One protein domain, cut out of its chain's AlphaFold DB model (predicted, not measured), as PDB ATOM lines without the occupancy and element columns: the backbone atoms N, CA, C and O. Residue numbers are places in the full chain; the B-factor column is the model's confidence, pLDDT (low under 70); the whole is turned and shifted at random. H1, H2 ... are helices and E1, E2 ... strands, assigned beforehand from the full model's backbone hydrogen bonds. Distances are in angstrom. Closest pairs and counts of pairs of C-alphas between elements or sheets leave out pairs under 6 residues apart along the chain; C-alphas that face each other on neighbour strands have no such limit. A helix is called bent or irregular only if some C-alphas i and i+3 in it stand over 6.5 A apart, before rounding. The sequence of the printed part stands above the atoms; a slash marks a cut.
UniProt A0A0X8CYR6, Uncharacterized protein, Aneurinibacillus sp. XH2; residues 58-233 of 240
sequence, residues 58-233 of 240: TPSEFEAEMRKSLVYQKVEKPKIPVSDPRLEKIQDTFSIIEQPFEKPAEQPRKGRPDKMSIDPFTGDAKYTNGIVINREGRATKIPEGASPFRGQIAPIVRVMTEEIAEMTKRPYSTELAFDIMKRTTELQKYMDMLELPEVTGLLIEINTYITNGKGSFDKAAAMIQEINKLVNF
ATOM      1  N   THR A  58      10.454 -22.290  58.180       77.44
ATOM      2  CA  THR A  58      11.737 -22.960  58.399       77.44
ATOM      3  C   THR A  58      12.657 -22.784  57.181       77.44
ATOM      4  O   THR A  58      12.177 -22.621  56.055       77.44
ATOM      5  N   PRO A  59      13.992 -22.888  57.337       76.94
ATOM      6  CA  PRO A  59      14.916 -22.818  56.200       76.94
ATOM      7  C   PRO A  59      14.620 -23.836  55.088       76.94
ATOM      8  O   PRO A  59      14.816 -23.535  53.914       76.94
ATOM      9  N   SER A  60      14.121 -25.026  55.441       80.56
ATOM     10  CA  SER A  60      13.715 -26.060  54.481       80.56
ATOM     11  C   SER A  60      12.450 -25.697  53.708       80.56
ATOM     12  O   SER A  60      12.384 -25.955  52.509       80.56
ATOM     13  N   GLU A  61      11.463 -25.086  54.365       81.88
ATOM     14  CA  GLU A  61      10.247 -24.598  53.698       81.88
ATOM     15  C   GLU A  61      10.578 -23.420  52.784       81.88
ATOM     16  O   GLU A  61      10.121 -23.382  51.644       81.88
ATOM     17  N   PHE A  62      11.453 -22.519  53.241       81.38
ATOM     18  CA  PHE A  62      11.973 -21.429  52.423       81.38
ATOM     19  C   PHE A  62      12.685 -21.956  51.169       81.38
ATOM     20  O   PHE A  62      12.392 -21.509  50.064       81.38
ATOM     21  N   GLU A  63      13.594 -22.926  51.317       84.00
ATOM     22  CA  GLU A  63      14.302 -23.531  50.183       84.00
ATOM     23  C   GLU A  63      13.342 -24.223  49.205       84.00
ATOM     24  O   GLU A  63      13.431 -23.997  47.997       84.00
ATOM     25  N   ALA A  64      12.415 -25.042  49.711       85.12
ATOM     26  CA  ALA A  64      11.459 -25.766  48.879       85.12
ATOM     27  C   ALA A  64      10.552 -24.817  48.086       85.12
ATOM     28  O   ALA A  64      10.272 -25.073  46.917       85.12
ATOM     29  N   GLU A  65      10.120 -23.718  48.702       84.94
ATOM     30  CA  GLU A  65       9.261 -22.731  48.057       84.94
ATOM     31  C   GLU A  65      10.030 -21.879  47.042       84.94
ATOM     32  O   GLU A  65       9.592 -21.737  45.902       84.94
ATOM     33  N   MET A  66      11.221 -21.387  47.402       85.75
ATOM     34  CA  MET A  66      12.071 -20.614  46.491       85.75
ATOM     35  C   MET A  66      12.427 -21.399  45.230       85.75
ATOM     36  O   MET A  66      12.384 -20.854  44.127       85.75
ATOM     37  N   ARG A  67      12.753 -22.690  45.368       87.38
ATOM     38  CA  ARG A  67      13.107 -23.548  44.228       87.38
ATOM     39  C   ARG A  67      11.979 -23.704  43.206       87.38
ATOM     40  O   ARG A  67      12.292 -23.984  42.056       87.38
ATOM     41  N   LYS A  68      10.709 -23.493  43.577       84.69
ATOM     42  CA  LYS A  68       9.583 -23.507  42.622       84.69
ATOM     43  C   LYS A  68       9.592 -22.300  41.681       84.69
ATOM     44  O   LYS A  68       9.125 -22.415  40.553       84.69
ATOM     45  N   SER A  69      10.117 -21.157  42.126       84.12
ATOM     46  CA  SER A  69      10.228 -19.946  41.298       84.12
ATOM     47  C   SER A  69      11.470 -19.916  40.420       84.12
ATOM     48  O   SER A  69      11.462 -19.247  39.382       84.12
ATOM     49  N   LEU A  70      12.545 -20.571  40.863       89.94
ATOM     50  CA  LEU A  70      13.844 -20.515  40.203       89.94
ATOM     51  C   LEU A  70      13.835 -21.309  38.901       89.94
ATOM     52  O   LEU A  70      13.343 -22.434  38.833       89.94
ATOM     53  N   VAL A  71      14.424 -20.720  37.864       91.56
ATOM     54  CA  VAL A  71      14.592 -21.398  36.579       91.56
ATOM     55  C   VAL A  71      15.700 -22.442  36.674       91.56
ATOM     56  O   VAL A  71      16.783 -22.164  37.188       91.56
ATOM     57  N   TYR A  72      15.431 -23.622  36.119       92.75
ATOM     58  CA  TYR A  72      16.421 -24.642  35.795       92.75
ATOM     59  C   TYR A  72      15.998 -25.336  34.497       92.75
ATOM     60  O   TYR A  72      14.991 -26.044  34.462       92.75
ATOM     61  N   GLN A  73      16.745 -25.118  33.419       93.06
ATOM     62  CA  GLN A  73      16.429 -25.638  32.092       93.06
ATOM     63  C   GLN A  73      17.690 -26.157  31.407       93.06
ATOM     64  O   GLN A  73      18.693 -25.452  31.318       93.06
ATOM     65  N   LYS A  74      17.615 -27.366  30.847       93.69
ATOM     66  CA  LYS A  74      18.638 -27.877  29.934       93.69
ATOM     67  C   LYS A  74      18.338 -27.414  28.507       93.69
ATOM     68  O   LYS A  74      17.216 -27.543  28.027       93.69
ATOM     69  N   VAL A  75      19.343 -26.875  27.832       90.81
ATOM     70  CA  VAL A  75      19.277 -26.412  26.449       90.81
ATOM     71  C   VAL A  75      19.495 -27.603  25.523       90.81
ATOM     72  O   VAL A  75      20.563 -28.211  25.507       90.81
ATOM     73  N   GLU A  76      18.483 -27.918  24.722       88.25
ATOM     74  CA  GLU A  76      18.523 -28.997  23.735       88.25
ATOM     75  C   GLU A  76      18.742 -28.410  22.334       88.25
ATOM     76  O   GLU A  76      17.801 -28.164  21.581       88.25
ATOM     77  N   LYS A  77      20.003 -28.132  21.987       87.12
ATOM     78  CA  LYS A  77      20.395 -27.680  20.642       87.12
ATOM     79  C   LYS A  77      21.482 -28.576  20.045       87.12
ATOM     80  O   LYS A  77      22.236 -29.190  20.800       87.12
ATOM     81  N   PRO A  78      21.590 -28.650  18.703       89.25
ATOM     82  CA  PRO A  78      22.692 -29.348  18.053       89.25
ATOM     83  C   PRO A  78      24.047 -28.792  18.502       89.25
ATOM     84  O   PRO A  78      24.212 -27.577  18.614       89.25
ATOM     85  N   LYS A  79      25.023 -29.683  18.718       90.06
ATOM     86  CA  LYS A  79      26.387 -29.289  19.084       90.06
ATOM     87  C   LYS A  79      27.019 -28.489  17.946       90.06
ATOM     88  O   LYS A  79      27.109 -28.959  16.814       90.06
ATOM     89  N   ILE A  80      27.490 -27.292  18.266       93.06
ATOM     90  CA  ILE A  80      28.222 -26.423  17.349       93.06
ATOM     91  C   ILE A  80      29.641 -26.987  17.185       93.06
ATOM     92  O   ILE A  80      30.287 -27.274  18.200       93.06
ATOM     93  N   PRO A  81      30.143 -27.159  15.949       93.56
ATOM     94  CA  PRO A  81      31.528 -27.552  15.724       93.56
ATOM     95  C   PRO A  81      32.477 -26.445  16.194       93.56
ATOM     96  O   PRO A  81      32.187 -25.261  16.012       93.56
ATOM     97  N   VAL A  82      33.605 -26.845  16.775       95.38
ATOM     98  CA  VAL A  82      34.631 -25.930  17.288       95.38
ATOM     99  C   VAL A  82      35.830 -25.876  16.344       95.38
ATOM    100  O   VAL A  82      36.170 -26.877  15.711       95.38
ATOM    101  N   SER A  83      36.472 -24.715  16.248       93.88
ATOM    102  CA  SER A  83      37.708 -24.518  15.486       93.88
ATOM    103  C   SER A  83      38.956 -24.961  16.259       93.88
ATOM    104  O   SER A  83      39.957 -25.329  15.643       93.88
ATOM    105  N   ASP A  84      38.883 -24.972  17.595       93.88
ATOM    106  CA  ASP A  84      39.952 -25.384  18.505       93.88
ATOM    107  C   ASP A  84      39.419 -26.430  19.512       93.88
ATOM    108  O   ASP A  84      38.425 -26.160  20.197       93.88
ATOM    109  N   PRO A  85      40.061 -27.610  19.654       94.38
ATOM    110  CA  PRO A  85      39.633 -28.658  20.590       94.38
ATOM    111  C   PRO A  85      39.530 -28.203  22.052       94.38
ATOM    112  O   PRO A  85      38.769 -28.769  22.836       94.38
ATOM    113  N   ARG A  86      40.257 -27.148  22.440       95.44
ATOM    114  CA  ARG A  86      40.198 -26.573  23.795       95.44
ATOM    115  C   ARG A  86      38.829 -25.976  24.134       95.44
ATOM    116  O   ARG A  86      38.545 -25.742  25.305       95.44
ATOM    117  N   LEU A  87      37.973 -25.752  23.135       96.69
ATOM    118  CA  LEU A  87      36.628 -25.194  23.290       96.69
ATOM    119  C   LEU A  87      35.530 -26.259  23.461       96.69
ATOM    120  O   LEU A  87      34.376 -25.911  23.714       96.69
ATOM    121  N   GLU A  88      35.850 -27.552  23.337       93.31
ATOM    122  CA  GLU A  88      34.849 -28.628  23.242       93.31
ATOM    123  C   GLU A  88      33.902 -28.728  24.444       93.31
ATOM    124  O   GLU A  88      32.740 -29.098  24.265       93.31
ATOM    125  N   LYS A  89      34.391 -28.390  25.644       93.88
ATOM    126  CA  LYS A  89      33.645 -28.497  26.909       93.88
ATOM    127  C   LYS A  89      32.686 -27.333  27.159       93.88
ATOM    128  O   LYS A  89      31.809 -27.451  28.007       93.88
ATOM    129  N   ILE A  90      32.830 -26.213  26.439       96.44
ATOM    130  CA  ILE A  90      32.062 -24.990  26.724       96.44
ATOM    131  C   ILE A  90      30.559 -25.264  26.635       96.44
ATOM    132  O   ILE A  90      29.825 -24.969  27.572       96.44
ATOM    133  N   GLN A  91      30.096 -25.860  25.535       93.94
ATOM    134  CA  GLN A  91      28.660 -26.083  25.336       93.94
ATOM    135  C   GLN A  91      28.057 -26.985  26.415       93.94
ATOM    136  O   GLN A  91      26.936 -26.733  26.843       93.94
ATOM    137  N   ASP A  92      28.804 -27.981  26.897       93.50
ATOM    138  CA  ASP A  92      28.340 -28.873  27.958       93.50
ATOM    139  C   ASP A  92      28.202 -28.108  29.285       93.50
ATOM    140  O   ASP A  92      27.150 -28.179  29.926       93.50
ATOM    141  N   THR A  93      29.201 -27.292  29.647       94.38
ATOM    142  CA  THR A  93      29.172 -26.432  30.846       94.38
ATOM    143  C   THR A  93      28.033 -25.412  30.803       94.38
ATOM    144  O   THR A  93      27.374 -25.177  31.815       94.38
ATOM    145  N   PHE A  94      27.762 -24.825  29.637       96.25
ATOM    146  CA  PHE A  94      26.710 -23.819  29.448       96.25
ATOM    147  C   PHE A  94      25.397 -24.411  28.916       96.25
ATOM    148  O   PHE A  94      24.512 -23.669  28.484       96.25
ATOM    149  N   SER A  95      25.223 -25.733  28.976       94.38
ATOM    150  CA  SER A  95      23.982 -26.392  28.550       94.38
ATOM    151  C   SER A  95      22.828 -26.202  29.525       94.38
ATOM    152  O   SER A  95      21.698 -26.542  29.196       94.38
ATOM    153  N   ILE A  96      23.088 -25.653  30.710       94.38
ATOM    154  CA  ILE A  96      22.074 -25.385  31.725       94.38
ATOM    155  C   ILE A  96      21.869 -23.870  31.839       94.38
ATOM    156  O   ILE A  96      22.818 -23.085  31.956       94.38
ATOM    157  N   ILE A  97      20.606 -23.464  31.795       93.38
ATOM    158  CA  ILE A  97      20.126 -22.142  32.181       93.38
ATOM    159  C   ILE A  97      19.568 -22.284  33.592       93.38
ATOM    160  O   ILE A  97      18.582 -22.994  33.794       93.38
ATOM    161  N   GLU A  98      20.195 -21.630  34.568       93.06
ATOM    162  CA  GLU A  98      19.749 -21.697  35.957       93.06
ATOM    163  C   GLU A  98      19.814 -20.355  36.690       93.06
ATOM    164  O   GLU A  98      20.698 -19.524  36.458       93.06
ATOM    165  N   GLN A  99      18.875 -20.175  37.618       95.19
ATOM    166  CA  GLN A  99      18.981 -19.223  38.715       95.19
ATOM    167  C   GLN A  99      19.365 -20.020  39.975       95.19
ATOM    168  O   GLN A  99      18.514 -20.733  40.514       95.19
ATOM    169  N   PRO A 100      20.628 -19.967  40.443       93.38
ATOM    170  CA  PRO A 100      21.052 -20.758  41.594       93.38
ATOM    171  C   PRO A 100      20.262 -20.396  42.858       93.38
ATOM    172  O   PRO A 100      19.887 -19.251  43.080       93.38
ATOM    173  N   PHE A 101      20.041 -21.370  43.735       91.88
ATOM    174  CA  PHE A 101      19.504 -21.093  45.065       91.88
ATOM    175  C   PHE A 101      20.622 -20.628  46.010       91.88
ATOM    176  O   PHE A 101      21.698 -21.226  46.057       91.88
ATOM    177  N   GLU A 102      20.349 -19.594  46.800       89.44
ATOM    178  CA  GLU A 102      21.206 -19.091  47.868       89.44
ATOM    179  C   GLU A 102      20.506 -19.280  49.217       89.44
ATOM    180  O   GLU A 102      19.424 -18.739  49.466       89.44
ATOM    181  N   LYS A 103      21.148 -20.041  50.108       83.56
ATOM    182  CA  LYS A 103      20.655 -20.234  51.473       83.56
ATOM    183  C   LYS A 103      20.700 -18.911  52.248       83.56
ATOM    184  O   LYS A 103      21.694 -18.194  52.132       83.56
ATOM    185  N   PRO A 104      19.677 -18.604  53.068       78.19
ATOM    186  CA  PRO A 104      19.726 -17.464  53.977       78.19
ATOM    187  C   PRO A 104      20.962 -17.519  54.882       78.19
ATOM    188  O   PRO A 104      21.380 -18.604  55.296       78.19
ATOM    189  N   ALA A 105      21.532 -16.361  55.218       72.62
ATOM    190  CA  ALA A 105      22.624 -16.316  56.184       72.62
ATOM    191  C   ALA A 105      22.114 -16.678  57.591       72.62
ATOM    192  O   ALA A 105      21.053 -16.220  58.010       72.62
ATOM    193  N   GLU A 106      22.897 -17.452  58.348       68.50
ATOM    194  CA  GLU A 106      22.528 -17.885  59.708       68.50
ATOM    195  C   GLU A 106      22.403 -16.718  60.705       68.50
ATOM    196  O   GLU A 106      21.702 -16.829  61.710       68.50
ATOM    197  N   GLN A 107      23.070 -15.590  60.438       66.56
ATOM    198  CA  GLN A 107      23.015 -14.383  61.261       66.56
ATOM    199  C   GLN A 107      22.775 -13.151  60.382       66.56
ATOM    200  O   GLN A 107      23.668 -12.778  59.612       66.56
ATOM    201  N   PRO A 108      21.609 -12.491  60.495       59.72
ATOM    202  CA  PRO A 108      21.327 -11.332  59.675       59.72
ATOM    203  C   PRO A 108      22.170 -10.115  60.084       59.72
ATOM    204  O   PRO A 108      22.304  -9.779  61.264       59.72
ATOM    205  N   ARG A 109      22.728  -9.413  59.097       63.09
ATOM    206  CA  ARG A 109      23.343  -8.096  59.256       63.09
ATOM    207  C   ARG A 109      22.236  -7.050  59.352       63.09
ATOM    208  O   ARG A 109      21.325  -6.975  58.533       63.09
ATOM    209  N   LYS A 110      22.342  -6.170  60.346       56.91
ATOM    210  CA  LYS A 110      21.342  -5.126  60.598       56.91
ATOM    211  C   LYS A 110      21.103  -4.265  59.343       56.91
ATOM    212  O   LYS A 110      22.017  -3.596  58.868       56.91
ATOM    213  N   GLY A 111      19.862  -4.251  58.852       52.94
ATOM    214  CA  GLY A 111      19.418  -3.369  57.765       52.94
ATOM    215  C   GLY A 111      19.681  -3.866  56.339       52.94
ATOM    216  O   GLY A 111      19.533  -3.074  55.409       52.94
ATOM    217  N   ARG A 112      20.056  -5.138  56.136       56.75
ATOM    218  CA  ARG A 112      20.087  -5.766  54.804       56.75
ATOM    219  C   ARG A 112      19.175  -6.998  54.769       56.75
ATOM    220  O   ARG A 112      19.058  -7.685  55.776       56.75
ATOM    221  N   PRO A 113      18.521  -7.289  53.636       56.53
ATOM    222  CA  PRO A 113      17.926  -8.599  53.431       56.53
ATOM    223  C   PRO A 113      19.055  -9.630  53.267       56.53
ATOM    224  O   PRO A 113      19.720  -9.658  52.236       56.53
ATOM    225  N   ASP A 114      19.285 -10.475  54.274       73.00
ATOM    226  CA  ASP A 114      20.273 -11.573  54.222       73.00
ATOM    227  C   ASP A 114      19.682 -12.869  53.644       73.00
ATOM    228  O   ASP A 114      19.957 -13.982  54.099       73.00
ATOM    229  N   LYS A 115      18.823 -12.711  52.638       78.88
ATOM    230  CA  LYS A 115      18.265 -13.802  51.844       78.88
ATOM    231  C   LYS A 115      18.102 -13.356  50.400       78.88
ATOM    232  O   LYS A 115      17.858 -12.176  50.137       78.88
ATOM    233  N   MET A 116      18.200 -14.306  49.475       88.81
ATOM    234  CA  MET A 116      17.808 -14.051  48.096       88.81
ATOM    235  C   MET A 116      16.307 -13.736  47.999       88.81
ATOM    236  O   MET A 116      15.511 -14.128  48.855       88.81
ATOM    237  N   SER A 117      15.916 -13.043  46.936       88.75
ATOM    238  CA  SER A 117      14.519 -12.739  46.615       88.75
ATOM    239  C   SER A 117      14.264 -12.873  45.118       88.75
ATOM    240  O   SER A 117      15.204 -12.844  44.326       88.75
ATOM    241  N   ILE A 118      12.995 -13.016  44.736       88.44
ATOM    242  CA  ILE A 118      12.555 -13.035  43.339       88.44
ATOM    243  C   ILE A 118      11.709 -11.797  43.086       88.44
ATOM    244  O   ILE A 118      10.819 -11.476  43.875       88.44
ATOM    245  N   ASP A 119      11.994 -11.090  42.000       87.38
ATOM    246  CA  ASP A 119      11.121 -10.026  41.525       87.38
ATOM    247  C   ASP A 119       9.798 -10.635  41.023       87.38
ATOM    248  O   ASP A 119       9.824 -11.443  40.094       87.38
ATOM    249  N   PRO A 120       8.639 -10.287  41.606       80.56
ATOM    250  CA  PRO A 120       7.370 -10.921  41.253       80.56
ATOM    251  C   PRO A 120       6.847 -10.501  39.873       80.56
ATOM    252  O   PRO A 120       5.900 -11.111  39.386       80.56
ATOM    253  N   PHE A 121       7.424  -9.470  39.247       82.94
ATOM    254  CA  PHE A 121       7.009  -9.008  37.923       82.94
ATOM    255  C   PHE A 121       7.925  -9.543  36.824       82.94
ATOM    256  O   PHE A 121       7.438  -9.964  35.779       82.94
ATOM    257  N   THR A 122       9.242  -9.538  37.052       87.81
ATOM    258  CA  THR A 122      10.220  -9.973  36.038       87.81
ATOM    259  C   THR A 122      10.686 -11.416  36.225       87.81
ATOM    260  O   THR A 122      11.156 -12.047  35.280       87.81
ATOM    261  N   GLY A 123      10.549 -11.968  37.434       88.62
ATOM    262  CA  GLY A 123      11.117 -13.261  37.811       88.62
ATOM    263  C   GLY A 123      12.633 -13.229  38.022       88.62
ATOM    264  O   GLY A 123      13.261 -14.287  38.049       88.62
ATOM    265  N   ASP A 124      13.237 -12.046  38.154       93.44
ATOM    266  CA  ASP A 124      14.674 -11.909  38.398       93.44
ATOM    267  C   ASP A 124      15.040 -12.327  39.826       93.44
ATOM    268  O   ASP A 124      14.458 -11.846  40.799       93.44
ATOM    269  N   ALA A 125      16.065 -13.164  39.956       93.69
ATOM    270  CA  ALA A 125      16.630 -13.560  41.237       93.69
ATOM    271  C   ALA A 125      17.655 -12.522  41.709       93.69
ATOM    272  O   ALA A 125      18.653 -12.271  41.032       93.69
ATOM    273  N   LYS A 126      17.415 -11.926  42.879       93.19
ATOM    274  CA  LYS A 126      18.279 -10.937  43.541       93.19
ATOM    275  C   LYS A 126      18.978 -11.604  44.726       93.19
ATOM    276  O   LYS A 126      18.306 -12.053  45.654       93.19
ATOM    277  N   TYR A 127      20.305 -11.651  44.691       92.00
ATOM    278  CA  TYR A 127      21.153 -12.352  45.665       92.00
ATOM    279  C   TYR A 127      21.694 -11.414  46.743       92.00
ATOM    280  O   TYR A 127      21.736 -10.194  46.554       92.00
ATOM    281  N   THR A 128      22.158 -11.961  47.869       89.06
ATOM    282  CA  THR A 128      22.618 -11.136  49.006       89.06
ATOM    283  C   THR A 128      23.898 -10.353  48.702       89.06
ATOM    284  O   THR A 128      24.109  -9.258  49.231       89.06
ATOM    285  N   ASN A 129      24.731 -10.857  47.784       89.56
ATOM    286  CA  ASN A 129      25.898 -10.146  47.254       89.56
ATOM    287  C   ASN A 129      25.528  -9.042  46.238       89.56
ATOM    288  O   ASN A 129      26.412  -8.375  45.701       89.56
ATOM    289  N   GLY A 130      24.232  -8.820  45.998       90.50
ATOM    290  CA  GLY A 130      23.686  -7.769  45.141       90.50
ATOM    291  C   GLY A 130      23.683  -8.098  43.648       90.50
ATOM    292  O   GLY A 130      23.260  -7.251  42.856       90.50
ATOM    293  N   ILE A 131      24.138  -9.296  43.265       94.50
ATOM    294  CA  ILE A 131      24.012  -9.801  41.899       94.50
ATOM    295  C   ILE A 131      22.527 -10.018  41.587       94.50
ATOM    296  O   ILE A 131      21.743 -10.384  42.466       94.50
ATOM    297  N   VAL A 132      22.136  -9.773  40.339       96.31
ATOM    298  CA  VAL A 132      20.786 -10.059  39.839       96.31
ATOM    299  C   VAL A 132      20.900 -10.950  38.612       96.31
ATOM    300  O   VAL A 132      21.672 -10.631  37.710       96.31
ATOM    301  N   ILE A 133      20.168 -12.065  38.590       97.19
ATOM    302  CA  ILE A 133      20.153 -13.029  37.481       97.19
ATOM    303  C   ILE A 133      18.726 -13.168  36.963       97.19
ATOM    304  O   ILE A 133      17.813 -13.500  37.723       97.19
ATOM    305  N   ASN A 134      18.537 -12.941  35.666       95.62
ATOM    306  CA  ASN A 134      17.229 -13.055  35.033       95.62
ATOM    307  C   ASN A 134      16.814 -14.514  34.792       95.62
ATOM    308  O   ASN A 134      17.583 -15.452  35.007       95.62
ATOM    309  N   ARG A 135      15.581 -14.707  34.319       92.38
ATOM    310  CA  ARG A 135      15.041 -16.039  33.992       92.38
ATOM    311  C   ARG A 135      15.813 -16.766  32.890       92.38
ATOM    312  O   ARG A 135      15.740 -17.981  32.792       92.38
ATOM    313  N   GLU A 136      16.581 -16.039  32.089       93.44
ATOM    314  CA  GLU A 136      17.427 -16.600  31.036       93.44
ATOM    315  C   GLU A 136      18.822 -16.985  31.549       93.44
ATOM    316  O   GLU A 136      19.730 -17.216  30.749       93.44
ATOM    317  N   GLY A 137      19.016 -17.017  32.873       94.56
ATOM    318  CA  GLY A 137      20.272 -17.405  33.506       94.56
ATOM    319  C   GLY A 137      21.417 -16.451  33.180       94.56
ATOM    320  O   GLY A 137      22.549 -16.901  33.044       94.56
ATOM    321  N   ARG A 138      21.139 -15.152  33.010       97.19
ATOM    322  CA  ARG A 138      22.130 -14.104  32.711       97.19
ATOM    323  C   ARG A 138      22.180 -13.071  33.824       97.19
ATOM    324  O   ARG A 138      21.139 -12.635  34.320       97.19
ATOM    325  N   ALA A 139      23.388 -12.664  34.208       97.00
ATOM    326  CA  ALA A 139      23.576 -11.634  35.222       97.00
ATOM    327  C   ALA A 139      23.217 -10.241  34.669       97.00
ATOM    328  O   ALA A 139      23.960  -9.666  33.884       97.00
ATOM    329  N   THR A 140      22.093  -9.664  35.095       96.00
ATOM    330  CA  THR A 140      21.651  -8.320  34.671       96.00
ATOM    331  C   THR A 140      22.241  -7.202  35.527       96.00
ATOM    332  O   THR A 140      22.214  -6.034  35.144       96.00
ATOM    333  N   LYS A 141      22.793  -7.548  36.695       95.44
ATOM    334  CA  LYS A 141      23.519  -6.621  37.564       95.44
ATOM    335  C   LYS A 141      24.640  -7.347  38.291       95.44
ATOM    336  O   LYS A 141      24.391  -8.346  38.961       95.44
ATOM    337  N   ILE A 142      25.846  -6.788  38.220       92.81
ATOM    338  CA  ILE A 142      27.032  -7.256  38.944       92.81
ATOM    339  C   ILE A 142      27.623  -6.045  39.685       92.81
ATOM    340  O   ILE A 142      28.250  -5.195  39.052       92.81
ATOM    341  N   PRO A 143      27.368  -5.885  40.996       89.25
ATOM    342  CA  PRO A 143      27.944  -4.788  41.769       89.25
ATOM    343  C   PRO A 143      29.473  -4.841  41.786       89.25
ATOM    344  O   PRO A 143      30.068  -5.918  41.829       89.25
ATOM    345  N   GLU A 144      30.115  -3.675  41.827       85.56
ATOM    346  CA  GLU A 144      31.564  -3.596  42.004       85.56
ATOM    347  C   GLU A 144      31.976  -4.246  43.336       85.56
ATOM    348  O   GLU A 144      31.377  -3.993  44.383       85.56
ATOM    349  N   GLY A 145      32.982  -5.124  43.292       81.81
ATOM    350  CA  GLY A 145      33.455  -5.864  44.464       81.81
ATOM    351  C   GLY A 145      32.556  -7.024  44.909       81.81
ATOM    352  O   GLY A 145      32.816  -7.608  45.962       81.81
ATOM    353  N   ALA A 146      31.518  -7.381  44.142       86.19
ATOM    354  CA  ALA A 146      30.752  -8.594  44.405       86.19
ATOM    355  C   ALA A 146      31.660  -9.834  44.322       86.19
ATOM    356  O   ALA A 146      32.471  -9.968  43.408       86.19
ATOM    357  N   SER A 147      31.500 -10.751  45.278       88.31
ATOM    358  CA  SER A 147      32.143 -12.066  45.262       88.31
ATOM    359  C   SER A 147      31.084 -13.104  44.888       88.31
ATOM    360  O   SER A 147      30.240 -13.431  45.733       88.31
ATOM    361  N   PRO A 148      31.027 -13.549  43.621       91.38
ATOM    362  CA  PRO A 148      30.019 -14.500  43.181       91.38
ATOM    363  C   PRO A 148      30.247 -15.891  43.775       91.38
ATOM    364  O   PRO A 148      31.375 -16.374  43.873       91.38
ATOM    365  N   PHE A 149      29.158 -16.563  44.143       90.12
ATOM    366  CA  PHE A 149      29.185 -17.983  44.488       90.12
ATOM    367  C   PHE A 149      29.325 -18.838  43.227       90.12
ATOM    368  O   PHE A 149      28.948 -18.408  42.140       90.12
ATOM    369  N   ARG A 150      29.789 -20.087  43.372       89.75
ATOM    370  CA  ARG A 150      30.061 -20.995  42.239       89.75
ATOM    371  C   ARG A 150      28.896 -21.110  41.242       89.75
ATOM    372  O   ARG A 150      29.128 -21.026  40.043       89.75
ATOM    373  N   GLY A 151      27.654 -21.235  41.719       91.12
ATOM    374  CA  GLY A 151      26.471 -21.319  40.844       91.12
ATOM    375  C   GLY A 151      26.151 -20.025  40.078       91.12
ATOM    376  O   GLY A 151      25.462 -20.048  39.069       91.12
ATOM    377  N   GLN A 152      26.667 -18.876  40.522       95.19
ATOM    378  CA  GLN A 152      26.450 -17.581  39.862       95.19
ATOM    379  C   GLN A 152      27.469 -17.314  38.747       95.19
ATOM    380  O   GLN A 152      27.283 -16.388  37.959       95.19
ATOM    381  N   ILE A 153      28.538 -18.114  38.659       96.62
ATOM    382  CA  ILE A 153      29.647 -17.877  37.732       96.62
ATOM    383  C   ILE A 153      29.209 -18.063  36.278       96.62
ATOM    384  O   ILE A 153      29.504 -17.208  35.448       96.62
ATOM    385  N   ALA A 154      28.466 -19.125  35.955       96.56
ATOM    386  CA  ALA A 154      28.010 -19.350  34.583       96.56
ATOM    387  C   ALA A 154      27.110 -18.202  34.062       96.56
ATOM    388  O   ALA A 154      27.397 -17.673  32.984       96.56
ATOM    389  N   PRO A 155      26.107 -17.716  34.823       97.56
ATOM    390  CA  PRO A 155      25.341 -16.525  34.454       97.56
ATOM    391  C   PRO A 155      26.159 -15.255  34.207       97.56
ATOM    392  O   PRO A 155      25.815 -14.462  33.330       97.56
ATOM    393  N   ILE A 156      27.242 -15.058  34.965       97.56
ATOM    394  CA  ILE A 156      28.170 -13.933  34.786       97.56
ATOM    395  C   ILE A 156      28.983 -14.110  33.504       97.56
ATOM    396  O   ILE A 156      29.077 -13.183  32.702       97.56
ATOM    397  N   VAL A 157      29.527 -15.309  33.278       97.81
ATOM    398  CA  VAL A 157      30.331 -15.618  32.089       97.81
ATOM    399  C   VAL A 157      29.531 -15.419  30.802       97.81
ATOM    400  O   VAL A 157      30.077 -14.871  29.844       97.81
ATOM    401  N   ARG A 158      28.240 -15.779  30.775       97.56
ATOM    402  CA  ARG A 158      27.358 -15.518  29.621       97.56
ATOM    403  C   ARG A 158      27.356 -14.049  29.211       97.56
ATOM    404  O   ARG A 158      27.574 -13.742  28.044       97.56
ATOM    405  N   VAL A 159      27.174 -13.152  30.174       97.31
ATOM    406  CA  VAL A 159      27.096 -11.709  29.910       97.31
ATOM    407  C   VAL A 159      28.473 -11.129  29.611       97.31
ATOM    408  O   VAL A 159      28.633 -10.398  28.641       97.31
ATOM    409  N   MET A 160      29.502 -11.514  30.368       97.38
ATOM    410  CA  MET A 160      30.863 -11.031  30.121       97.38
ATOM    411  C   MET A 160      31.389 -11.433  28.742       97.38
ATOM    412  O   MET A 160      32.026 -10.626  28.072       97.38
ATOM    413  N   THR A 161      31.145 -12.668  28.302       97.81
ATOM    414  CA  THR A 161      31.577 -13.118  26.966       97.81
ATOM    415  C   THR A 161      30.853 -12.372  25.854       97.81
ATOM    416  O   THR A 161      31.495 -11.997  24.873       97.81
ATOM    417  N   GLU A 162      29.565 -12.083  26.031       97.62
ATOM    418  CA  GLU A 162      28.778 -11.271  25.106       97.62
ATOM    419  C   GLU A 162      29.286  -9.822  25.043       97.62
ATOM    420  O   GLU A 162      29.529  -9.303  23.954       97.62
ATOM    421  N   GLU A 163      29.538  -9.189  26.193       97.25
ATOM    422  CA  GLU A 163      30.089  -7.830  26.270       97.25
ATOM    423  C   GLU A 163      31.458  -7.731  25.586       97.25
ATOM    424  O   GLU A 163      31.691  -6.827  24.779       97.25
ATOM    425  N   ILE A 164      32.364  -8.673  25.871       97.81
ATOM    426  CA  ILE A 164      33.699  -8.702  25.261       97.81
ATOM    427  C   ILE A 164      33.582  -8.933  23.748       97.81
ATOM    428  O   ILE A 164      34.247  -8.249  22.965       97.81
ATOM    429  N   ALA A 165      32.711  -9.845  23.310       97.69
ATOM    430  CA  ALA A 165      32.449 -10.059  21.893       97.69
ATOM    431  C   ALA A 165      31.908  -8.788  21.225       97.69
ATOM    432  O   ALA A 165      32.378  -8.417  20.151       97.69
ATOM    433  N   GLU A 166      30.995  -8.054  21.853       97.81
ATOM    434  CA  GLU A 166      30.491  -6.793  21.303       97.81
ATOM    435  C   GLU A 166      31.595  -5.730  21.183       97.81
ATOM    436  O   GLU A 166      31.686  -5.029  20.173       97.81
ATOM    437  N   MET A 167      32.510  -5.655  22.157       97.25
ATOM    438  CA  MET A 167      33.677  -4.766  22.077       97.25
ATOM    439  C   MET A 167      34.549  -5.072  20.852       97.25
ATOM    440  O   MET A 167      35.007  -4.142  20.187       97.25
ATOM    441  N   THR A 168      34.739  -6.350  20.509       95.62
ATOM    442  CA  THR A 168      35.587  -6.753  19.369       95.62
ATOM    443  C   THR A 168      35.019  -6.372  17.999       95.62
ATOM    444  O   THR A 168      35.764  -6.355  17.022       95.62
ATOM    445  N   LYS A 169      33.728  -6.021  17.904       95.38
ATOM    446  CA  LYS A 169      33.114  -5.532  16.655       95.38
ATOM    447  C   LYS A 169      33.503  -4.087  16.331       95.38
ATOM    448  O   LYS A 169      33.275  -3.618  15.215       95.38
ATOM    449  N   ARG A 170      34.064  -3.357  17.299       94.75
ATOM    450  CA  ARG A 170      34.493  -1.966  17.115       94.75
ATOM    451  C   ARG A 170      35.819  -1.911  16.344       94.75
ATOM    452  O   ARG A 170      36.627  -2.834  16.447       94.75
ATOM    453  N   PRO A 171      36.089  -0.825  15.594       91.44
ATOM    454  CA  PRO A 171      37.372  -0.654  14.921       91.44
ATOM    455  C   PRO A 171      38.544  -0.715  15.905       91.44
ATOM    456  O   PRO A 171      38.479  -0.122  16.981       91.44
ATOM    457  N   TYR A 172      39.628  -1.383  15.504       92.69
ATOM    458  CA  TYR A 172      40.836  -1.498  16.320       92.69
ATOM    459  C   TYR A 172      41.359  -0.129  16.776       92.69
ATOM    460  O   TYR A 172      41.642   0.754  15.960       92.69
ATOM    461  N   SER A 173      41.584  -0.015  18.081       93.88
ATOM    462  CA  SER A 173      42.425   0.998  18.707       93.88
ATOM    463  C   SER A 173      43.220   0.346  19.839       93.88
ATOM    464  O   SER A 173      42.817  -0.681  20.389       93.88
ATOM    465  N   THR A 174      44.353   0.942  20.205       92.44
ATOM    466  CA  THR A 174      45.171   0.448  21.320       92.44
ATOM    467  C   THR A 174      44.395   0.461  22.641       92.44
ATOM    468  O   THR A 174      44.487  -0.487  23.412       92.44
ATOM    469  N   GLU A 175      43.595   1.502  22.881       94.81
ATOM    470  CA  GLU A 175      42.732   1.619  24.065       94.81
ATOM    471  C   GLU A 175      41.707   0.478  24.130       94.81
ATOM    472  O   GLU A 175      41.636  -0.229  25.130       94.81
ATOM    473  N   LEU A 176      41.010   0.211  23.018       95.31
ATOM    474  CA  LEU A 176      40.056  -0.893  22.926       95.31
ATOM    475  C   LEU A 176      40.721  -2.249  23.202       95.31
ATOM    476  O   LEU A 176      40.155  -3.081  23.911       95.31
ATOM    477  N   ALA A 177      41.916  -2.480  22.652       93.12
ATOM    478  CA  ALA A 177      42.659  -3.717  22.879       93.12
ATOM    479  C   ALA A 177      43.011  -3.907  24.364       93.12
ATOM    480  O   ALA A 177      42.870  -5.013  24.889       93.12
ATOM    481  N   PHE A 178      43.413  -2.836  25.058       94.56
ATOM    482  CA  PHE A 178      43.672  -2.878  26.499       94.56
ATOM    483  C   PHE A 178      42.404  -3.121  27.324       94.56
ATOM    484  O   PHE A 178      42.442  -3.914  28.269       94.56
ATOM    485  N   ASP A 179      41.280  -2.506  26.958       96.12
ATOM    486  CA  ASP A 179      40.005  -2.731  27.643       96.12
ATOM    487  C   ASP A 179      39.531  -4.182  27.496       96.12
ATOM    488  O   ASP A 179      39.139  -4.816  28.482       96.12
ATOM    489  N   ILE A 180      39.626  -4.743  26.283       96.50
ATOM    490  CA  ILE A 180      39.298  -6.152  26.035       96.50
ATOM    491  C   ILE A 180      40.242  -7.062  26.823       96.50
ATOM    492  O   ILE A 180      39.777  -8.010  27.452       96.50
ATOM    493  N   MET A 181      41.544  -6.768  26.852       95.44
ATOM    494  CA  MET A 181      42.520  -7.538  27.629       95.44
ATOM    495  C   MET A 181      42.178  -7.538  29.129       95.44
ATOM    496  O   MET A 181      42.226  -8.582  29.788       95.44
ATOM    497  N   LYS A 182      41.779  -6.385  29.684       95.19
ATOM    498  CA  LYS A 182      41.363  -6.265  31.089       95.19
ATOM    499  C   LYS A 182      40.136  -7.131  31.384       95.19
ATOM    500  O   LYS A 182      40.159  -7.910  32.335       95.19
ATOM    501  N   ARG A 183      39.095  -7.042  30.550       95.81
ATOM    502  CA  ARG A 183      37.866  -7.845  30.694       95.81
ATOM    503  C   ARG A 183      38.118  -9.340  30.492       95.81
ATOM    504  O   ARG A 183      37.604 -10.158  31.247       95.81
ATOM    505  N   THR A 184      38.970  -9.695  29.538       96.19
ATOM    506  CA  THR A 184      39.371 -11.082  29.271       96.19
ATOM    507  C   THR A 184      40.152 -11.678  30.445       96.19
ATOM    508  O   THR A 184      39.954 -12.838  30.793       96.19
ATOM    509  N   THR A 185      40.982 -10.881  31.121       95.25
ATOM    510  CA  THR A 185      41.688 -11.301  32.348       95.25
ATOM    511  C   THR A 185      40.724 -11.578  33.503       95.25
ATOM    512  O   THR A 185      40.948 -12.476  34.312       95.25
ATOM    513  N   GLU A 186      39.637 -10.816  33.604       93.50
ATOM    514  CA  GLU A 186      38.578 -11.098  34.572       93.50
ATOM    515  C   GLU A 186      37.830 -12.388  34.205       93.50
ATOM    516  O   GLU A 186      37.651 -13.256  35.058       93.50
ATOM    517  N   LEU A 187      37.497 -12.564  32.922       96.19
ATOM    518  CA  LEU A 187      36.841 -13.766  32.404       96.19
ATOM    519  C   LEU A 187      37.649 -15.047  32.671       96.19
ATOM    520  O   LEU A 187      37.065 -16.068  33.028       96.19
ATOM    521  N   GLN A 188      38.980 -14.993  32.554       95.69
ATOM    522  CA  GLN A 188      39.881 -16.116  32.860       95.69
ATOM    523  C   GLN A 188      39.651 -16.685  34.264       95.69
ATOM    524  O   GLN A 188      39.607 -17.900  34.432       95.69
ATOM    525  N   LYS A 189      39.454 -15.816  35.266       93.62
ATOM    526  CA  LYS A 189      39.219 -16.247  36.655       93.62
ATOM    527  C   LYS A 189      37.939 -17.067  36.772       93.62
ATOM    528  O   LYS A 189      37.904 -18.059  37.488       93.62
ATOM    529  N   TYR A 190      36.898 -16.655  36.059       94.75
ATOM    530  CA  TYR A 190      35.608 -17.332  36.081       94.75
ATOM    531  C   TYR A 190      35.608 -18.627  35.267       94.75
ATOM    532  O   TYR A 190      35.026 -19.609  35.715       94.75
ATOM    533  N   MET A 191      36.302 -18.668  34.127       95.06
ATOM    534  CA  MET A 191      36.478 -19.908  33.359       95.06
ATOM    535  C   MET A 191      37.236 -20.971  34.163       95.06
ATOM    536  O   MET A 191      36.837 -22.133  34.169       95.06
ATOM    537  N   ASP A 192      38.267 -20.571  34.910       92.75
ATOM    538  CA  ASP A 192      39.002 -21.472  35.802       92.75
ATOM    539  C   ASP A 192      38.106 -22.031  36.926       92.75
ATOM    540  O   ASP A 192      38.071 -23.236  37.162       92.75
ATOM    541  N   MET A 193      37.271 -21.183  37.544       92.56
ATOM    542  CA  MET A 193      36.279 -21.609  38.548       92.56
ATOM    543  C   MET A 193      35.188 -22.544  37.995       92.56
ATOM    544  O   MET A 193      34.555 -23.269  38.767       92.56
ATOM    545  N   LEU A 194      34.957 -22.523  36.680       94.25
ATOM    546  CA  LEU A 194      34.058 -23.436  35.970       94.25
ATOM    547  C   LEU A 194      34.760 -24.707  35.472       94.25
ATOM    548  O   LEU A 194      34.154 -25.468  34.722       94.25
ATOM    549  N   GLU A 195      36.007 -24.951  35.889       94.00
ATOM    550  CA  GLU A 195      36.804 -26.113  35.478       94.00
ATOM    551  C   GLU A 195      37.020 -26.170  33.952       94.00
ATOM    552  O   GLU A 195      37.054 -27.243  33.345       94.00
ATOM    553  N   LEU A 196      37.217 -24.999  33.330       95.00
ATOM    554  CA  LEU A 196      37.567 -24.836  31.914       95.00
ATOM    555  C   LEU A 196      39.012 -24.310  31.729       95.00
ATOM    556  O   LEU A 196      39.211 -23.280  31.074       95.00
ATOM    557  N   PRO A 197      40.047 -24.978  32.280       93.69
ATOM    558  CA  PRO A 197      41.424 -24.479  32.247       93.69
ATOM    559  C   PRO A 197      41.994 -24.390  30.826       93.69
ATOM    560  O   PRO A 197      42.828 -23.528  30.548       93.69
ATOM    561  N   GLU A 198      41.536 -25.234  29.898       93.62
ATOM    562  CA  GLU A 198      41.961 -25.169  28.499       93.62
ATOM    563  C   GLU A 198      41.472 -23.877  27.820       93.62
ATOM    564  O   GLU A 198      42.225 -23.242  27.076       93.62
ATOM    565  N   VAL A 199      40.249 -23.441  28.145       95.25
ATOM    566  CA  VAL A 199      39.694 -22.151  27.700       95.25
ATOM    567  C   VAL A 199      40.449 -21.004  28.365       95.25
ATOM    568  O   VAL A 199      40.791 -20.032  27.697       95.25
ATOM    569  N   THR A 200      40.790 -21.124  29.652       94.62
ATOM    570  CA  THR A 200      41.640 -20.145  30.347       94.62
ATOM    571  C   THR A 200      42.985 -19.960  29.638       94.62
ATOM    572  O   THR A 200      43.394 -18.823  29.403       94.62
ATOM    573  N   GLY A 201      43.641 -21.049  29.220       93.88
ATOM    574  CA  GLY A 201      44.880 -20.993  28.433       93.88
ATOM    575  C   GLY A 201      44.712 -20.242  27.108       93.88
ATOM    576  O   GLY A 201      45.510 -19.362  26.784       93.88
ATOM    577  N   LEU A 202      43.625 -20.512  26.385       95.31
ATOM    578  CA  LEU A 202      43.292 -19.806  25.146       95.31
ATOM    579  C   LEU A 202      43.033 -18.304  25.375       95.31
ATOM    580  O   LEU A 202      43.474 -17.467  24.589       95.31
ATOM    581  N   LEU A 203      42.361 -17.929  26.468       95.81
ATOM    582  CA  LEU A 203      42.143 -16.523  26.826       95.81
ATOM    583  C   LEU A 203      43.460 -15.795  27.167       95.81
ATOM    584  O   LEU A 203      43.575 -14.592  26.923       95.81
ATOM    585  N   ILE A 204      44.461 -16.494  27.713       94.25
ATOM    586  CA  ILE A 204      45.810 -15.940  27.947       94.25
ATOM    587  C   ILE A 204      46.531 -15.689  26.613       94.25
ATOM    588  O   ILE A 204      47.155 -14.638  26.425       94.25
ATOM    589  N   GLU A 205      46.410 -16.614  25.657       93.44
ATOM    590  CA  GLU A 205      46.925 -16.431  24.292       93.44
ATOM    591  C   GLU A 205      46.259 -15.231  23.603       93.44
ATOM    592  O   GLU A 205      46.952 -14.363  23.068       93.44
ATOM    593  N   ILE A 206      44.928 -15.114  23.702       93.56
ATOM    594  CA  ILE A 206      44.163 -13.959  23.205       93.56
ATOM    595  C   ILE A 206      44.722 -12.645  23.767       93.56
ATOM    596  O   ILE A 206      45.005 -11.731  22.992       93.56
ATOM    597  N   ASN A 207      44.945 -12.558  25.084       91.50
ATOM    598  CA  ASN A 207      45.521 -11.366  25.719       91.50
ATOM    599  C   ASN A 207      46.907 -11.009  25.170       91.50
ATOM    600  O   ASN A 207      47.237  -9.830  25.042       91.50
ATOM    601  N   THR A 208      47.708 -12.017  24.829       87.38
ATOM    602  CA  THR A 208      49.043 -11.815  24.257       87.38
ATOM    603  C   THR A 208      48.956 -11.259  22.838       87.38
ATOM    604  O   THR A 208      49.783 -10.439  22.451       87.38
ATOM    605  N   TYR A 209      47.965 -11.678  22.046       86.88
ATOM    606  CA  TYR A 209      47.851 -11.285  20.641       86.88
ATOM    607  C   TYR A 209      47.089  -9.983  20.421       86.88
ATOM    608  O   TYR A 209      47.413  -9.247  19.487       86.88
ATOM    609  N   ILE A 210      46.103  -9.672  21.263       87.12
ATOM    610  CA  ILE A 210      45.157  -8.586  20.991       87.12
ATOM    611  C   ILE A 210      45.807  -7.194  20.952       87.12
ATOM    612  O   ILE A 210      45.310  -6.295  20.278       87.12
ATOM    613  N   THR A 211      46.954  -7.030  21.611       84.19
ATOM    614  CA  THR A 211      47.723  -5.776  21.659       84.19
ATOM    615  C   THR A 211      48.831  -5.694  20.597       84.19
ATOM    616  O   THR A 211      49.406  -4.624  20.398       84.19
ATOM    617  N   ASN A 212      49.094  -6.768  19.837       84.31
ATOM    618  CA  ASN A 212      50.191  -6.853  18.856       84.31
ATOM    619  C   ASN A 212      49.846  -6.251  17.477       84.31
ATOM    620  O   ASN A 212      50.435  -6.623  16.460       84.31
ATOM    621  N   GLY A 213      48.878  -5.335  17.425       83.56
ATOM    622  CA  GLY A 213      48.431  -4.662  16.206       83.56
ATOM    623  C   GLY A 213      47.219  -5.303  15.521       83.56
ATOM    624  O   GLY A 213      46.723  -6.359  15.908       83.56
ATOM    625  N   LYS A 214      46.742  -4.641  14.456       82.00
ATOM    626  CA  LYS A 214      45.429  -4.899  13.836       82.00
ATOM    627  C   LYS A 214      45.211  -6.347  13.371       82.00
ATOM    628  O   LYS A 214      44.182  -6.931  13.672       82.00
ATOM    629  N   GLY A 215      46.173  -6.949  12.669       84.00
ATOM    630  CA  GLY A 215      46.005  -8.322  12.165       84.00
ATOM    631  C   GLY A 215      45.918  -9.379  13.275       84.00
ATOM    632  O   GLY A 215      45.262 -10.403  13.104       84.00
ATOM    633  N   SER A 216      46.556  -9.130  14.420       89.25
ATOM    634  CA  SER A 216      46.474  -9.998  15.600       89.25
ATOM    635  C   SER A 216      45.176  -9.763  16.378       89.25
ATOM    636  O   SER A 216      44.597 -10.717  16.896       89.25
ATOM    637  N   PHE A 217      44.678  -8.522  16.385       92.44
ATOM    638  CA  PHE A 217      43.362  -8.179  16.919       92.44
ATOM    639  C   PHE A 217      42.240  -8.933  16.201       92.44
ATOM    640  O   PHE A 217      41.414  -9.538  16.871       92.44
ATOM    641  N   ASP A 218      42.237  -8.976  14.865       92.12
ATOM    642  CA  ASP A 218      41.176  -9.655  14.102       92.12
ATOM    643  C   ASP A 218      41.116 -11.166  14.417       92.12
ATOM    644  O   ASP A 218      40.037 -11.751  14.522       92.12
ATOM    645  N   LYS A 219      42.276 -11.800  14.642       92.06
ATOM    646  CA  LYS A 219      42.357 -13.207  15.077       92.06
ATOM    647  C   LYS A 219      41.817 -13.405  16.493       92.06
ATOM    648  O   LYS A 219      41.043 -14.329  16.727       92.06
ATOM    649  N   ALA A 220      42.214 -12.538  17.424       94.00
ATOM    650  CA  ALA A 220      41.711 -12.552  18.796       94.00
ATOM    651  C   ALA A 220      40.190 -12.336  18.833       94.00
ATOM    652  O   ALA A 220      39.478 -13.068  19.515       94.00
ATOM    653  N   ALA A 221      39.691 -11.384  18.043       94.75
ATOM    654  CA  ALA A 221      38.274 -11.098  17.885       94.75
ATOM    655  C   ALA A 221      37.506 -12.327  17.386       94.75
ATOM    656  O   ALA A 221      36.514 -12.699  18.004       94.75
ATOM    657  N   ALA A 222      37.982 -13.001  16.334       95.19
ATOM    658  CA  ALA A 222      37.339 -14.213  15.821       95.19
ATOM    659  C   ALA A 222      37.221 -15.312  16.893       95.19
ATOM    660  O   ALA A 222      36.157 -15.911  17.042       95.19
ATOM    661  N   MET A 223      38.275 -15.519  17.688       96.31
ATOM    662  CA  MET A 223      38.261 -16.504  18.771       96.31
ATOM    663  C   MET A 223      37.303 -16.110  19.908       96.31
ATOM    664  O   MET A 223      36.557 -16.946  20.410       96.31
ATOM    665  N   ILE A 224      37.262 -14.828  20.288       97.06
ATOM    666  CA  ILE A 224      36.294 -14.311  21.269       97.06
ATOM    667  C   ILE A 224      34.855 -14.497  20.766       97.06
ATOM    668  O   ILE A 224      33.986 -14.900  21.540       97.06
ATOM    669  N   GLN A 225      34.591 -14.228  19.482       97.12
ATOM    670  CA  GLN A 225      33.269 -14.434  18.881       97.12
ATOM    671  C   GLN A 225      32.855 -15.903  18.932       97.12
ATOM    672  O   GLN A 225      31.700 -16.201  19.233       97.12
ATOM    673  N   GLU A 226      33.782 -16.825  18.675       97.31
ATOM    674  CA  GLU A 226      33.507 -18.253  18.789       97.31
ATOM    675  C   GLU A 226      33.215 -18.667  20.235       97.31
ATOM    676  O   GLU A 226      32.205 -19.323  20.480       97.31
ATOM    677  N   ILE A 227      34.022 -18.225  21.204       97.75
ATOM    678  CA  ILE A 227      33.763 -18.478  22.631       97.75
ATOM    679  C   ILE A 227      32.368 -17.969  23.011       97.75
ATOM    680  O   ILE A 227      31.591 -18.711  23.607       97.75
ATOM    681  N   ASN A 228      32.013 -16.742  22.618       98.19
ATOM    682  CA  ASN A 228      30.683 -16.191  22.866       98.19
ATOM    683  C   ASN A 228      29.577 -17.031  22.207       98.19
ATOM    684  O   ASN A 228      28.584 -17.346  22.855       98.19
ATOM    685  N   LYS A 229      29.762 -17.451  20.950       97.00
ATOM    686  CA  LYS A 229      28.822 -18.330  20.238       97.00
ATOM    687  C   LYS A 229      28.585 -19.640  20.998       97.00
ATOM    688  O   LYS A 229      27.453 -20.109  21.054       97.00
ATOM    689  N   LEU A 230      29.637 -20.225  21.566       97.31
ATOM    690  CA  LEU A 230      29.571 -21.487  22.307       97.31
ATOM    691  C   LEU A 230      28.978 -21.318  23.710       97.31
ATOM    692  O   LEU A 230      28.259 -22.201  24.162       97.31
ATOM    693  N   VAL A 231      29.255 -20.204  24.392       97.38
ATOM    694  CA  VAL A 231      28.695 -19.894  25.718       97.38
ATOM    695  C   VAL A 231      27.213 -19.522  25.617       97.38
ATOM    696  O   VAL A 231      26.396 -20.018  26.389       97.38
ATOM    697  N   ASN A 232      26.845 -18.685  24.646       96.56
ATOM    698  CA  ASN A 232      25.491 -18.159  24.443       96.56
ATOM    699  C   ASN A 232      24.725 -18.888  23.327       96.56
ATOM    700  O   ASN A 232      23.859 -18.314  22.661       96.56
ATOM    701  N   PHE A 233      25.022 -20.172  23.108       94.69
ATOM    702  CA  PHE A 233      24.396 -20.957  22.042       94.69
ATOM    703  C   PHE A 233      22.872 -21.090  22.204       94.69
ATOM    704  O   PHE A 233      22.141 -21.263  21.224       94.69
TER     705      PHE A 233
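What this domain is: This is residues 58 to 233 of the 240 residues of an uncharacterized protein of Aneurinibacillus sp. XH2 (UniProt A0A0X8CYR6). Four helices, H3 to H6, form an up-and-down bundle at one end of an elongated body, while loops with little named structure make much of the rest. H1 lies at the far end, a two-strand ribbon of E1 and E2 lies between, H2 packs on H6, and E3 packs on H3. The printed part has 176 residues, with six named helices and three named strands in the order H1 E1 H2 E2 E3 H3 H4 H5 H6; the sheet, E1 - E2, is antiparallel and the class is mostly helix. It is compact, with a radius of gyration of the C-alphas of 17.9 A, and spans 59 by 38 by 29 A.

How they stand to each other: H1, residues 59 to 69, touches no helix. E1, residues 72 to 74, and E2, residues 96 to 98, are antiparallel at 168 degrees, with N 73 and O 97 at 2.8 A, within hydrogen-bond range. H2, residues 90 to 93, touches residues 227 to 231 of H6, residues 214 to 231, closest at the C-alphas of Gln 91 and Leu 230, 5.6 A. E3, residues 139 to 141, pairs with no named strand, but residues 132 to 133 pair with it antiparallel; its Ala 139 C-alpha is 5.2 A from that of Ile 156 in H3, residues 150 to 168. H3 touches H4, residues 174 to 193, closest at the C-alphas of Ile 164 and Ile 180, 6.2 A, at a shallow tilt of 21 degrees, opposite ways. H4 touches H5, residues 197 to 210, closest at the C-alphas of Gln 188 and Thr 200, 5.1 A, at a shallow tilt of 7 degrees, opposite ways. Residues 206 to 210 of H5 touch residues 216 to 223 of H6, closest at the C-alphas of Ile 210 and Phe 217, 4.5 A, at a shallow tilt of 28 degrees, opposite ways. H3 and H4, H4 and H5, and H5 and H6 are helical hairpins. H6 touches H3, closest at the C-alphas of Thr 161 and Asn 228, 5.2 A, at 37 degrees, only just steep, opposite ways. H3 and H5 are apart. Every O i to N i+4 pair is within hydrogen-bond range in H5, against 5 of 7 in H1, 12 of 15 in H3, 14 of 16 in H4 and 13 of 14 in H6; H2 is too short for such a pair.

Where its parts are: H1 begins at C-alpha 59, (14.916, -22.818, 56.200), and measures 15.9 A. H3 measures 27.5 A, with a kink of 27 degrees near residue 157; it is irregular, but only just: C-alphas 151 and 154 are 6.7 A apart. H4 measures 29.4 A, H5 19.8 A and H6 25.4 A, ending at C-alpha 231, (28.695, -19.894, 25.718).

The domain as a whole: The C-alphas of Thr 58 and Gly 215, the two farthest apart, are 59.4 A from each other. The printed part has no cut. The links from E1 to H2, 15 residues, and E2 to E3, 40 residues, are long. Residues 106 to 113 have pLDDT under 70; the mean of the printed part is 90.5.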